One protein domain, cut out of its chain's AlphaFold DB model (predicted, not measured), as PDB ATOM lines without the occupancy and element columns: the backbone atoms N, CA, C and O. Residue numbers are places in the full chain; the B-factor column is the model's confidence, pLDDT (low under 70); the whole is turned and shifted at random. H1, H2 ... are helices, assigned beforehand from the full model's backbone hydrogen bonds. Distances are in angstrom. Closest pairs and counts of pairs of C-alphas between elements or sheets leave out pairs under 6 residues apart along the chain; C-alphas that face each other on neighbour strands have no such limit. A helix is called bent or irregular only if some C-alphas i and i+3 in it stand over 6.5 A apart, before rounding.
ATOM      1  N   GLU A 171      16.679 -14.041  28.460       93.38
ATOM      2  CA  GLU A 171      18.065 -13.609  28.609       93.38
ATOM      3  C   GLU A 171      18.155 -12.251  29.314       93.38
ATOM      4  O   GLU A 171      18.907 -12.111  30.279       93.38
ATOM      5  N   LEU A 172      17.325 -11.273  28.931       92.12
ATOM      6  CA  LEU A 172      17.292  -9.960  29.586       92.12
ATOM      7  C   LEU A 172      16.826 -10.062  31.046       92.12
ATOM      8  O   LEU A 172      17.378  -9.420  31.944       92.12
ATOM      9  N   ASN A 173      15.836 -10.918  31.324       91.69
ATOM     10  CA  ASN A 173      15.404 -11.189  32.700       91.69
ATOM     11  C   ASN A 173      16.495 -11.898  33.522       91.69
ATOM     12  O   ASN A 173      16.612 -11.673  34.732       91.69
ATOM     13  N   GLU A 174      17.285 -12.769  32.895       91.81
ATOM     14  CA  GLU A 174      18.428 -13.417  33.535       91.81
ATOM     15  C   GLU A 174      19.567 -12.431  33.800       91.81
ATOM     16  O   GLU A 174      20.106 -12.436  34.909       91.81
ATOM     17  N   ALA A 175      19.852 -11.519  32.869       92.75
ATOM     18  CA  ALA A 175      20.818 -10.438  33.043       92.75
ATOM     19  C   ALA A 175      20.433  -9.519  34.221       92.75
ATOM     20  O   ALA A 175      21.232  -9.308  35.140       92.75
ATOM     21  N   LEU A 176      19.167  -9.090  34.308       92.06
ATOM     22  CA  LEU A 176      18.643  -8.316  35.449       92.06
ATOM     23  C   LEU A 176      18.735  -9.054  36.796       92.06
ATOM     24  O   LEU A 176      18.832  -8.436  37.863       92.06
ATOM     25  N   ALA A 177      18.696 -10.385  36.791       90.62
ATOM     26  CA  ALA A 177      18.961 -11.170  37.990       90.62
ATOM     27  C   ALA A 177      20.470 -11.268  38.283       90.62
ATOM     28  O   ALA A 177      20.878 -11.215  39.448       90.62
ATOM     29  N   ALA A 178      21.287 -11.403  37.240       93.06
ATOM     30  CA  ALA A 178      22.721 -11.644  37.302       93.06
ATOM     31  C   ALA A 178      23.534 -10.424  37.758       93.06
ATOM     32  O   ALA A 178      24.521 -10.626  38.468       93.06
ATOM     33  N   VAL A 179      23.073  -9.183  37.534       91.56
ATOM     34  CA  VAL A 179      23.695  -7.976  38.137       91.56
ATOM     35  C   VAL A 179      23.760  -8.048  39.672       91.56
ATOM     36  O   VAL A 179      24.610  -7.437  40.312       91.56
ATOM     37  N   ARG A 180      22.915  -8.877  40.306       92.25
ATOM     38  CA  ARG A 180      22.891  -9.102  41.764       92.25
ATOM     39  C   ARG A 180      23.877 -10.176  42.237       92.25
ATOM     40  O   ARG A 180      23.931 -10.468  43.435       92.25
ATOM     41  N   SER A 181      24.633 -10.788  41.329       91.06
ATOM     42  CA  SER A 181      25.589 -11.861  41.611       91.06
ATOM     43  C   SER A 181      26.784 -11.373  42.439       91.06
ATOM     44  O   SER A 181      27.231 -10.232  42.309       91.06
ATOM     45  N   ALA A 182      27.320 -12.226  43.315       88.38
ATOM     46  CA  ALA A 182      28.597 -11.958  43.990       88.38
ATOM     47  C   ALA A 182      29.795 -12.101  43.030       88.38
ATOM     48  O   ALA A 182      30.798 -11.410  43.178       88.38
ATOM     49  N   LYS A 183      29.648 -12.952  42.011       91.44
ATOM     50  CA  LYS A 183      30.644 -13.240  40.972       91.44
ATOM     51  C   LYS A 183      30.746 -12.098  39.961       91.44
ATOM     52  O   LYS A 183      29.711 -11.718  39.413       91.44
ATOM     53  N   ALA A 184      31.953 -11.570  39.750       90.06
ATOM     54  CA  ALA A 184      32.208 -10.416  38.886       90.06
ATOM     55  C   ALA A 184      31.970 -10.743  37.409       90.06
ATOM     56  O   ALA A 184      31.284  -9.991  36.726       90.06
ATOM     57  N   GLU A 185      32.407 -11.918  36.961       93.00
ATOM     58  CA  GLU A 185      32.232 -12.418  35.598       93.00
ATOM     59  C   GLU A 185      30.754 -12.496  35.195       93.00
ATOM     60  O   GLU A 185      30.367 -12.116  34.095       93.00
ATOM     61  N   LYS A 186      29.885 -12.889  36.136       93.12
ATOM     62  CA  LYS A 186      28.437 -12.936  35.905       93.12
ATOM     63  C   LYS A 186      27.800 -11.555  35.819       93.12
ATOM     64  O   LYS A 186      26.777 -11.418  35.162       93.12
ATOM     65  N   ARG A 187      28.347 -10.562  36.529       93.88
ATOM     66  CA  ARG A 187      27.850  -9.184  36.448       93.88
ATOM     67  C   ARG A 187      28.313  -8.523  35.156       93.88
ATOM     68  O   ARG A 187      27.492  -7.889  34.517       93.88
ATOM     69  N   ALA A 188      29.566  -8.730  34.751       91.06
ATOM     70  CA  ALA A 188      30.105  -8.215  33.493       91.06
ATOM     71  C   ALA A 188      29.279  -8.690  32.284       91.06
ATOM     72  O   ALA A 188      28.721  -7.858  31.576       91.06
ATOM     73  N   ALA A 189      29.069 -10.006  32.148       92.12
ATOM     74  CA  ALA A 189      28.234 -10.562  31.079       92.12
ATOM     75  C   ALA A 189      26.780 -10.046  31.123       92.12
ATOM     76  O   ALA A 189      26.143  -9.846  30.094       92.12
ATOM     77  N   ALA A 190      26.242  -9.803  32.322       94.00
ATOM     78  CA  ALA A 190      24.911  -9.220  32.464       94.00
ATOM     79  C   ALA A 190      24.856  -7.767  31.975       94.00
ATOM     80  O   ALA A 190      23.868  -7.376  31.362       94.00
ATOM     81  N   TRP A 191      25.893  -6.972  32.250       92.94
ATOM     82  CA  TRP A 191      25.977  -5.582  31.809       92.94
ATOM     83  C   TRP A 191      26.128  -5.458  30.293       92.94
ATOM     84  O   TRP A 191      25.490  -4.586  29.713       92.94
ATOM     85  N   GLU A 192      26.875  -6.359  29.651       91.94
ATOM     86  CA  GLU A 192      26.943  -6.447  28.184       91.94
ATOM     87  C   GLU A 192      25.555  -6.702  27.580       91.94
ATOM     88  O   GLU A 192      25.112  -5.972  26.698       91.94
ATOM     89  N   LEU A 193      24.819  -7.673  28.128       92.19
ATOM     90  CA  LEU A 193      23.485  -8.039  27.642       92.19
ATOM     91  C   LEU A 193      22.442  -6.931  27.887       92.19
ATOM     92  O   LEU A 193      21.540  -6.736  27.080       92.19
ATOM     93  N   LEU A 194      22.570  -6.176  28.985       90.81
ATOM     94  CA  LEU A 194      21.724  -5.009  29.278       90.81
ATOM     95  C   LEU A 194      22.027  -3.801  28.377       90.81
ATOM     96  O   LEU A 194      21.156  -2.948  28.191       90.81
ATOM     97  N   ALA A 195      23.251  -3.698  27.857       88.94
ATOM     98  CA  ALA A 195      23.654  -2.646  26.929       88.94
ATOM     99  C   ALA A 195      23.245  -2.953  25.474       88.94
ATOM    100  O   ALA A 195      23.037  -2.024  24.696       88.94
ATOM    101  N   ASP A 196      23.095  -4.234  25.125       91.88
ATOM    102  CA  ASP A 196      22.728  -4.727  23.794       91.88
ATOM    103  C   ASP A 196      21.218  -4.594  23.490       91.88
ATOM    104  O   ASP A 196      20.444  -5.555  23.550       91.88
ATOM    105  N   GLU A 197      20.784  -3.370  23.170       88.88
ATOM    106  CA  GLU A 197      19.392  -3.084  22.785       88.88
ATOM    107  C   GLU A 197      19.003  -3.726  21.448       88.88
ATOM    108  O   GLU A 197      17.898  -4.255  21.316       88.88
ATOM    109  N   ALA A 198      19.911  -3.707  20.470       90.81
ATOM    110  CA  ALA A 198      19.664  -4.267  19.145       90.81
ATOM    111  C   ALA A 198      19.463  -5.786  19.217       90.81
ATOM    112  O   ALA A 198      18.481  -6.309  18.692       90.81
ATOM    113  N   GLY A 199      20.322  -6.501  19.944       93.19
ATOM    114  CA  GLY A 199      20.134  -7.930  20.150       93.19
ATOM    115  C   GLY A 199      18.906  -8.261  20.999       93.19
ATOM    116  O   GLY A 199      18.365  -9.355  20.859       93.19
ATOM    117  N   GLU A 200      18.399  -7.351  21.842       94.44
ATOM    118  CA  GLU A 200      17.117  -7.579  22.527       94.44
ATOM    119  C   GLU A 200      15.938  -7.560  21.558       94.44
ATOM    120  O   GLU A 200      15.051  -8.403  21.679       94.44
ATOM    121  N   VAL A 201      15.945  -6.660  20.574       94.56
ATOM    122  CA  VAL A 201      14.945  -6.659  19.496       94.56
ATOM    123  C   VAL A 201      14.969  -7.997  18.750       94.56
ATOM    124  O   VAL A 201      13.918  -8.616  18.587       94.56
ATOM    125  N   GLU A 202      16.155  -8.507  18.409       94.00
ATOM    126  CA  GLU A 202      16.309  -9.816  17.754       94.00
ATOM    127  C   GLU A 202      15.801 -10.980  18.619       94.00
ATOM    128  O   GLU A 202      15.081 -11.861  18.142       94.00
ATOM    129  N   ARG A 203      16.097 -10.972  19.925       94.94
ATOM    130  CA  ARG A 203      15.591 -11.990  20.864       94.94
ATOM    131  C   ARG A 203      14.069 -11.946  20.992       94.94
ATOM    132  O   ARG A 203      13.427 -12.994  21.082       94.94
ATOM    133  N   LEU A 204      13.467 -10.756  20.984       94.25
ATOM    134  CA  LEU A 204      12.011 -10.599  20.994       94.25
ATOM    135  C   LEU A 204      11.379 -11.049  19.670       94.25
ATOM    136  O   LEU A 204      10.322 -11.683  19.704       94.25
ATOM    137  N   ARG A 205      12.033 -10.794  18.529       92.88
ATOM    138  CA  ARG A 205      11.617 -11.312  17.217       92.88
ATOM    139  C   ARG A 205      11.625 -12.842  17.211       92.88
ATOM    140  O   ARG A 205      10.613 -13.460  16.884       92.88
ATOM    141  N   ALA A 206      12.710 -13.460  17.678       91.50
ATOM    142  CA  ALA A 206      12.808 -14.913  17.809       91.50
ATOM    143  C   ALA A 206      11.733 -15.488  18.752       91.50
ATOM    144  O   ALA A 206      11.117 -16.512  18.459       91.50
ATOM    145  N   LEU A 207      11.442 -14.797  19.859       91.69
ATOM    146  CA  LEU A 207      10.368 -15.169  20.783       91.69
ATOM    147  C   LEU A 207       8.974 -15.090  20.134       91.69
ATOM    148  O   LEU A 207       8.111 -15.906  20.463       91.69
ATOM    149  N   LEU A 208       8.735 -14.126  19.239       90.69
ATOM    150  CA  LEU A 208       7.496 -14.032  18.460       90.69
ATOM    151  C   LEU A 208       7.371 -15.157  17.429       90.69
ATOM    152  O   LEU A 208       6.269 -15.678  17.273       90.69
ATOM    153  N   ALA A 209       8.472 -15.546  16.783       87.56
ATOM    154  CA  ALA A 209       8.515 -16.616  15.784       87.56
ATOM    155  C   ALA A 209       8.492 -18.040  16.381       87.56
ATOM    156  O   ALA A 209       8.212 -19.003  15.674       87.56
ATOM    157  N   GLY A 210       8.799 -18.183  17.674       85.38
ATOM    158  CA  GLY A 210       8.867 -19.473  18.360       85.38
ATOM    159  C   GLY A 210       7.513 -20.096  18.729       85.38
ATOM    160  O   GLY A 210       6.433 -19.617  18.376       85.38
ATOM    161  N   GLU A 211       7.577 -21.185  19.499       82.38
ATOM    162  CA  GLU A 211       6.395 -21.919  19.960       82.38
ATOM    163  C   GLU A 211       5.443 -21.067  20.815       82.38
ATOM    164  O   GLU A 211       5.848 -20.167  21.565       82.38
ATOM    165  N   SER A 212       4.149 -21.409  20.756       82.25
ATOM    166  CA  SER A 212       3.122 -20.690  21.504       82.25
ATOM    167  C   SER A 212       3.352 -20.772  23.008       82.25
ATOM    168  O   SER A 212       3.163 -21.809  23.645       82.25
ATOM    169  N   SER A 213       3.716 -19.641  23.606       87.81
ATOM    170  CA  SER A 213       3.991 -19.538  25.036       87.81
ATOM    171  C   SER A 213       3.204 -18.399  25.677       87.81
ATOM    172  O   SER A 213       2.809 -17.425  25.035       87.81
ATOM    173  N   SER A 214       2.997 -18.480  26.993       88.12
ATOM    174  CA  SER A 214       2.359 -17.387  27.747       88.12
ATOM    175  C   SER A 214       3.111 -16.053  27.622       88.12
ATOM    176  O   SER A 214       2.497 -14.992  27.711       88.12
ATOM    177  N   LEU A 215       4.432 -16.093  27.413       88.38
ATOM    178  CA  LEU A 215       5.259 -14.906  27.228       88.38
ATOM    179  C   LEU A 215       5.067 -14.311  25.826       88.38
ATOM    180  O   LEU A 215       4.832 -13.111  25.722       88.38
ATOM    181  N   GLN A 216       5.069 -15.152  24.788       90.88
ATOM    182  CA  GLN A 216       4.791 -14.747  23.409       90.88
ATOM    183  C   GLN A 216       3.390 -14.130  23.278       90.88
ATOM    184  O   GLN A 216       3.251 -13.039  22.735       90.88
ATOM    185  N   LYS A 217       2.352 -14.761  23.848       89.69
ATOM    186  CA  LYS A 217       0.974 -14.228  23.830       89.69
ATOM    187  C   LYS A 217       0.880 -12.838  24.463       89.69
ATOM    188  O   LYS A 217       0.220 -11.948  23.931       89.69
ATOM    189  N   ARG A 218       1.579 -12.626  25.585       91.88
ATOM    190  CA  ARG A 218       1.653 -11.312  26.244       91.88
ATOM    191  C   ARG A 218       2.398 -10.283  25.398       91.88
ATOM    192  O   ARG A 218       1.991  -9.128  25.401       91.88
ATOM    193  N   LEU A 219       3.466 -10.685  24.707       92.12
ATOM    194  CA  LEU A 219       4.210  -9.806  23.806       92.12
ATOM    195  C   LEU A 219       3.354  -9.401  22.598       92.12
ATOM    196  O   LEU A 219       3.198  -8.208  22.372       92.12
ATOM    197  N   ARG A 220       2.696 -10.349  21.910       90.44
ATOM    198  CA  ARG A 220       1.762 -10.055  20.800       90.44
ATOM    199  C   ARG A 220       0.669  -9.075  21.217       90.44
ATOM    200  O   ARG A 220       0.476  -8.055  20.567       90.44
ATOM    201  N   SER A 221       0.023  -9.344  22.355       89.88
ATOM    202  CA  SER A 221      -0.999  -8.455  22.918       89.88
ATOM    203  C   SER A 221      -0.455  -7.054  23.207       89.88
ATOM    204  O   SER A 221      -1.150  -6.071  22.969       89.88
ATOM    205  N   ARG A 222       0.788  -6.944  23.694       90.56
ATOM    206  CA  ARG A 222       1.408  -5.654  24.010       90.56
ATOM    207  C   ARG A 222       1.810  -4.859  22.766       90.56
ATOM    208  O   ARG A 222       1.797  -3.637  22.834       90.56
ATOM    209  N   LEU A 223       2.134  -5.548  21.674       90.25
ATOM    210  CA  LEU A 223       2.458  -4.962  20.371       90.25
ATOM    211  C   LEU A 223       1.214  -4.686  19.506       90.25
ATOM    212  O   LEU A 223       1.340  -4.086  18.448       90.25
ATOM    213  N   GLY A 224       0.022  -5.124  19.930       86.56
ATOM    214  CA  GLY A 224      -1.207  -4.984  19.140       86.56
ATOM    215  C   GLY A 224      -1.286  -5.930  17.936       86.56
ATOM    216  O   GLY A 224      -2.040  -5.668  17.004       86.56
ATOM    217  N   LEU A 225      -0.524  -7.027  17.944       84.25
ATOM    218  CA  LEU A 225      -0.488  -8.003  16.853       84.25
ATOM    219  C   LEU A 225      -1.618  -9.037  17.018       84.25
ATOM    220  O   LEU A 225      -1.700  -9.706  18.053       84.25
ATOM    221  N   GLY A 226      -2.473  -9.182  15.997       74.31
ATOM    222  CA  GLY A 226      -3.539 -10.202  15.930       74.31
ATOM    223  C   GLY A 226      -2.997 -11.628  15.750       74.31
ATOM    224  O   GLY A 226      -1.790 -11.824  15.788       74.31
ATOM    225  N   GLU A 227      -3.845 -12.643  15.534       69.00
ATOM    226  CA  GLU A 227      -3.411 -14.052  15.339       69.00
ATOM    227  C   GLU A 227      -2.878 -14.374  13.923       69.00
ATOM    228  O   GLU A 227      -2.573 -15.525  13.628       69.00
ATOM    229  N   GLY A 228      -2.735 -13.369  13.053       68.31
ATOM    230  CA  GLY A 228      -2.270 -13.536  11.671       68.31
ATOM    231  C   GLY A 228      -0.796 -13.939  11.519       68.31
ATOM    232  O   GLY A 228      -0.015 -13.918  12.482       68.31
ATOM    233  N   ASP A 229      -0.432 -14.289  10.282       69.31
ATOM    234  CA  ASP A 229       0.919 -14.699   9.893       69.31
ATOM    235  C   ASP A 229       1.912 -13.533   9.997       69.31
ATOM    236  O   ASP A 229       1.841 -12.554   9.248       69.31
ATOM    237  N   LEU A 230       2.855 -13.660  10.932       72.69
ATOM    238  CA  LEU A 230       3.896 -12.667  11.188       72.69
ATOM    239  C   LEU A 230       4.852 -12.509   9.996       72.69
ATOM    240  O   LEU A 230       5.397 -11.422   9.823       72.69
ATOM    241  N   ALA A 231       5.023 -13.547   9.165       67.81
ATOM    242  CA  ALA A 231       5.924 -13.507   8.010       67.81
ATOM    243  C   ALA A 231       5.455 -12.511   6.935       67.81
ATOM    244  O   ALA A 231       6.264 -11.943   6.211       67.81
ATOM    245  N   SER A 232       4.150 -12.236   6.873       68.75
ATOM    246  CA  SER A 232       3.570 -11.247   5.956       68.75
ATOM    247  C   SER A 232       3.648  -9.795   6.460       68.75
ATOM    248  O   SER A 232       3.256  -8.876   5.744       68.75
ATOM    249  N   GLN A 233       4.136  -9.572   7.689       74.56
ATOM    250  CA  GLN A 233       4.104  -8.281   8.394       74.56
ATOM    251  C   GLN A 233       5.481  -7.845   8.923       74.56
ATOM    252  O   GLN A 233       5.553  -7.053   9.859       74.56
ATOM    253  N   GLU A 234       6.571  -8.346   8.338       79.94
ATOM    254  CA  GLU A 234       7.941  -8.210   8.861       79.94
ATOM    255  C   GLU A 234       8.331  -6.759   9.207       79.94
ATOM    256  O   GLU A 234       8.703  -6.478  10.344       79.94
ATOM    257  N   VAL A 235       8.113  -5.809   8.288       81.62
ATOM    258  CA  VAL A 235       8.405  -4.375   8.505       81.62
ATOM    259  C   VAL A 235       7.602  -3.786   9.674       81.62
ATOM    260  O   VAL A 235       8.139  -3.060  10.508       81.62
ATOM    261  N   VAL A 236       6.313  -4.126   9.769       83.00
ATOM    262  CA  VAL A 236       5.413  -3.615  10.819       83.00
ATOM    263  C   VAL A 236       5.779  -4.201  12.184       83.00
ATOM    264  O   VAL A 236       5.732  -3.501  13.198       83.00
ATOM    265  N   VAL A 237       6.158  -5.481  12.222       87.19
ATOM    266  CA  VAL A 237       6.613  -6.164  13.439       87.19
ATOM    267  C   VAL A 237       7.921  -5.554  13.935       87.19
ATOM    268  O   VAL A 237       8.058  -5.311  15.134       87.19
ATOM    269  N   ASP A 238       8.847  -5.247  13.032       88.00
ATOM    270  CA  ASP A 238      10.142  -4.661  13.368       88.00
ATOM    271  C   ASP A 238      10.029  -3.248  13.938       88.00
ATOM    272  O   ASP A 238      10.579  -2.970  15.007       88.00
ATOM    273  N   GLU A 239       9.256  -2.370  13.294       88.75
ATOM    274  CA  GLU A 239       8.986  -1.028  13.822       88.75
ATOM    275  C   GLU A 239       8.294  -1.088  15.192       88.75
ATOM    276  O   GLU A 239       8.635  -0.332  16.111       88.75
ATOM    277  N   ALA A 240       7.344  -2.015  15.367       90.75
ATOM    278  CA  ALA A 240       6.654  -2.213  16.637       90.75
ATOM    279  C   ALA A 240       7.604  -2.711  17.739       90.75
ATOM    280  O   ALA A 240       7.520  -2.240  18.876       90.75
ATOM    281  N   LEU A 241       8.521  -3.630  17.421       93.75
ATOM    282  CA  LEU A 241       9.520  -4.139  18.358       93.75
ATOM    283  C   LEU A 241      10.539  -3.068  18.753       93.75
ATOM    284  O   LEU A 241      10.838  -2.945  19.941       93.75
ATOM    285  N   GLN A 242      11.031  -2.273  17.801       92.81
ATOM    286  CA  GLN A 242      11.949  -1.165  18.084       92.81
ATOM    287  C   GLN A 242      11.291  -0.120  18.993       92.81
ATOM    288  O   GLN A 242      11.853   0.239  20.032       92.81
ATOM    289  N   ARG A 243      10.059   0.300  18.668       92.81
ATOM    290  CA  ARG A 243       9.287   1.230  19.505       92.81
ATOM    291  C   ARG A 243       9.040   0.654  20.897       92.81
ATOM    292  O   ARG A 243       9.250   1.330  21.898       92.81
ATOM    293  N   TYR A 244       8.647  -0.616  20.981       94.25
ATOM    294  CA  TYR A 244       8.442  -1.301  22.255       94.25
ATOM    295  C   TYR A 244       9.723  -1.374  23.096       94.25
ATOM    296  O   TYR A 244       9.683  -1.114  24.305       94.25
ATOM    297  N   ALA A 245      10.858  -1.696  22.474       91.81
ATOM    298  CA  ALA A 245      12.149  -1.760  23.142       91.81
ATOM    299  C   ALA A 245      12.527  -0.396  23.747       91.81
ATOM    300  O   ALA A 245      12.895  -0.327  24.922       91.81
ATOM    301  N   GLN A 246      12.355   0.690  22.989       89.62
ATOM    302  CA  GLN A 246      12.725   2.042  23.414       89.62
ATOM    303  C   GLN A 246      11.737   2.672  24.405       89.62
ATOM    304  O   GLN A 246      12.153   3.226  25.422       89.62
ATOM    305  N   GLU A 247      10.433   2.590  24.143       92.12
ATOM    306  CA  GLU A 247       9.416   3.336  24.898       92.12
ATOM    307  C   GLU A 247       8.861   2.567  26.101       92.12
ATOM    308  O   GLU A 247       8.342   3.169  27.041       92.12
ATOM    309  N   VAL A 248       8.955   1.233  26.096       92.38
ATOM    310  CA  VAL A 248       8.362   0.390  27.145       92.38
ATOM    311  C   VAL A 248       9.423  -0.398  27.895       92.38
ATOM    312  O   VAL A 248       9.464  -0.363  29.129       92.38
ATOM    313  N   LEU A 249      10.282  -1.117  27.175       91.56
ATOM    314  CA  LEU A 249      11.226  -2.036  27.800       91.56
ATOM    315  C   LEU A 249      12.386  -1.296  28.474       91.56
ATOM    316  O   LEU A 249      12.668  -1.564  29.643       91.56
ATOM    317  N   ARG A 250      13.016  -0.333  27.791       89.00
ATOM    318  CA  ARG A 250      14.145   0.440  28.329       89.00
ATOM    319  C   ARG A 250      13.775   1.220  29.600       89.00
ATOM    320  O   ARG A 250      14.516   1.108  30.582       89.00
ATOM    321  N   PRO A 251      12.627   1.924  29.687       88.31
ATOM    322  CA  PRO A 251      12.173   2.522  30.942       88.31
ATOM    323  C   PRO A 251      11.965   1.494  32.059       88.31
ATOM    324  O   PRO A 251      12.383   1.742  33.188       88.31
ATOM    325  N   ALA A 252      11.394   0.323  31.752       90.31
ATOM    326  CA  ALA A 252      11.178  -0.732  32.742       90.31
ATOM    327  C   ALA A 252      12.499  -1.344  33.255       90.31
ATOM    328  O   ALA A 252      12.626  -1.639  34.447       90.31
ATOM    329  N   VAL A 253      13.498  -1.515  32.379       89.69
ATOM    330  CA  VAL A 253      14.863  -1.927  32.752       89.69
ATOM    331  C   VAL A 253      15.495  -0.886  33.672       89.69
ATOM    332  O   VAL A 253      15.988  -1.240  34.744       89.69
ATOM    333  N   ASN A 254      15.422   0.394  33.301       86.69
ATOM    334  CA  ASN A 254      15.958   1.490  34.103       86.69
ATOM    335  C   ASN A 254      15.308   1.543  35.493       86.69
ATOM    336  O   ASN A 254      16.022   1.572  36.492       86.69
ATOM    337  N   GLU A 255      13.978   1.441  35.587       87.25
ATOM    338  CA  GLU A 255      13.259   1.400  36.869       87.25
ATOM    339  C   GLU A 255      13.715   0.211  37.742       87.25
ATOM    340  O   GLU A 255      13.941   0.346  38.951       87.25
ATOM    341  N   ALA A 256      13.920  -0.962  37.134       88.94
ATOM    342  CA  ALA A 256      14.419  -2.140  37.839       88.94
ATOM    343  C   ALA A 256      15.860  -1.958  38.354       88.94
ATOM    344  O   ALA A 256      16.177  -2.384  39.476       88.94
ATOM    345  N   LEU A 257      16.731  -1.324  37.561       88.25
ATOM    346  CA  LEU A 257      18.112  -1.012  37.933       88.25
ATOM    347  C   LEU A 257      18.179   0.082  39.005       88.25
ATOM    348  O   LEU A 257      18.950  -0.051  39.955       88.25
ATOM    349  N   GLU A 258      17.318   1.095  38.947       85.12
ATOM    350  CA  GLU A 258      17.177   2.114  39.993       85.12
ATOM    351  C   GLU A 258      16.741   1.494  41.327       85.12
ATOM    352  O   GLU A 258      17.344   1.739  42.381       85.12
ATOM    353  N   ALA A 259      15.719   0.631  41.303       86.62
ATOM    354  CA  ALA A 259      15.269  -0.097  42.487       86.62
ATOM    355  C   ALA A 259      16.391  -0.975  43.069       86.62
ATOM    356  O   ALA A 259      16.560  -1.061  44.296       86.62
ATOM    357  N   TYR A 260      17.190  -1.600  42.196       89.06
ATOM    358  CA  TYR A 260      18.377  -2.345  42.594       89.06
ATOM    359  C   TYR A 260      19.444  -1.434  43.215       89.06
ATOM    360  O   TYR A 260      19.917  -1.752  44.310       89.06
ATOM    361  N   GLY A 261      19.754  -0.287  42.610       86.94
ATOM    362  CA  GLY A 261      20.703   0.694  43.137       86.94
ATOM    363  C   GLY A 261      20.321   1.193  44.524       86.94
ATOM    364  O   GLY A 261      21.124   1.103  45.453       86.94
ATOM    365  N   ARG A 262      19.052   1.551  44.752       86.31
ATOM    366  CA  ARG A 262      18.550   1.887  46.101       86.31
ATOM    367  C   ARG A 262      18.750   0.739  47.097       86.31
ATOM    368  O   ARG A 262      19.027   0.968  48.277       86.31
ATOM    369  N   ALA A 263      18.615  -0.512  46.656       89.38
ATOM    370  CA  ALA A 263      18.881  -1.671  47.503       89.38
ATOM    371  C   ALA A 263      20.381  -1.876  47.785       89.38
ATOM    372  O   ALA A 263      20.712  -2.253  48.913       89.38
ATOM    373  N   VAL A 264      21.265  -1.623  46.811       89.12
ATOM    374  CA  VAL A 264      22.731  -1.614  46.981       89.12
ATOM    375  C   VAL A 264      23.129  -0.555  48.007       89.12
ATOM    376  O   VAL A 264      23.774  -0.899  48.995       89.12
TER     377      VAL A 264
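What this domain is: This is residues 171 to 264 of the 587 residues of the protein "CAP domain-containing protein" of Planctomycetes bacterium (UniProt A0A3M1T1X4). One long, kinked helix, H5, runs most of the length of the domain, with four shorter helices strung along one side of it. H3 crosses the first part of H5, H4 stands across it, and the helical hairpin of H1 and H2 lies beside its later part, with few contacts between H1 and H5. The printed part has 94 residues with five named helices, H1 to H5 in chain order, and no named strand; the class is all helix. It is only just compact, close to loose, with a radius of gyration of the C-alphas of 14.8 A, and only just elongated, spanning 45 by 22 by 21 A.

How they stand to each other: H1, residues 171 to 178, and H2, residues 184 to 195, touch at a steep tilt of 40 degrees, opposite ways; their closest C-alphas, of Ala 175 and Ala 190, are 4.3 A apart. H2 and H3, residues 197 to 209, meet only through their link. H4, residues 214 to 223, touches residues 207 to 208 of H3, closest at the C-alphas of Leu 208 and Gln 216, 5.7 A. H5, residues 230 to 264, touches H3 with its residues 230 to 245, closest at the C-alphas of Val 201 and Leu 241, 6.1 A. H5 only just touches H1, and H4 likewise, each with 3 pairs of C-alphas within 8 A. Every O i to N i+4 pair is within hydrogen-bond range in H1, H2, H3 and H4, and 25 of 31 in H5.

Where its parts are: H1 begins at C-alpha 171 (18.065, -13.609, 28.609) and measures 10.1 A, H2 16.6 A, H3 18.7 A and H4 14.4 A. H5 measures 41.9 A, has a kink of 55 degrees near residue 237, is irregular, with C-alphas 232 and 235 8.8 A apart, and ends at C-alpha 264 (22.731, -1.614, 46.981).

The domain as a whole: The C-alphas farthest apart, of Ser 232 and Val 264, are 46.3 A apart. The printed part has no cut and no long link. The pLDDT is under 70 at residues 227 to 229 and 231 to 232.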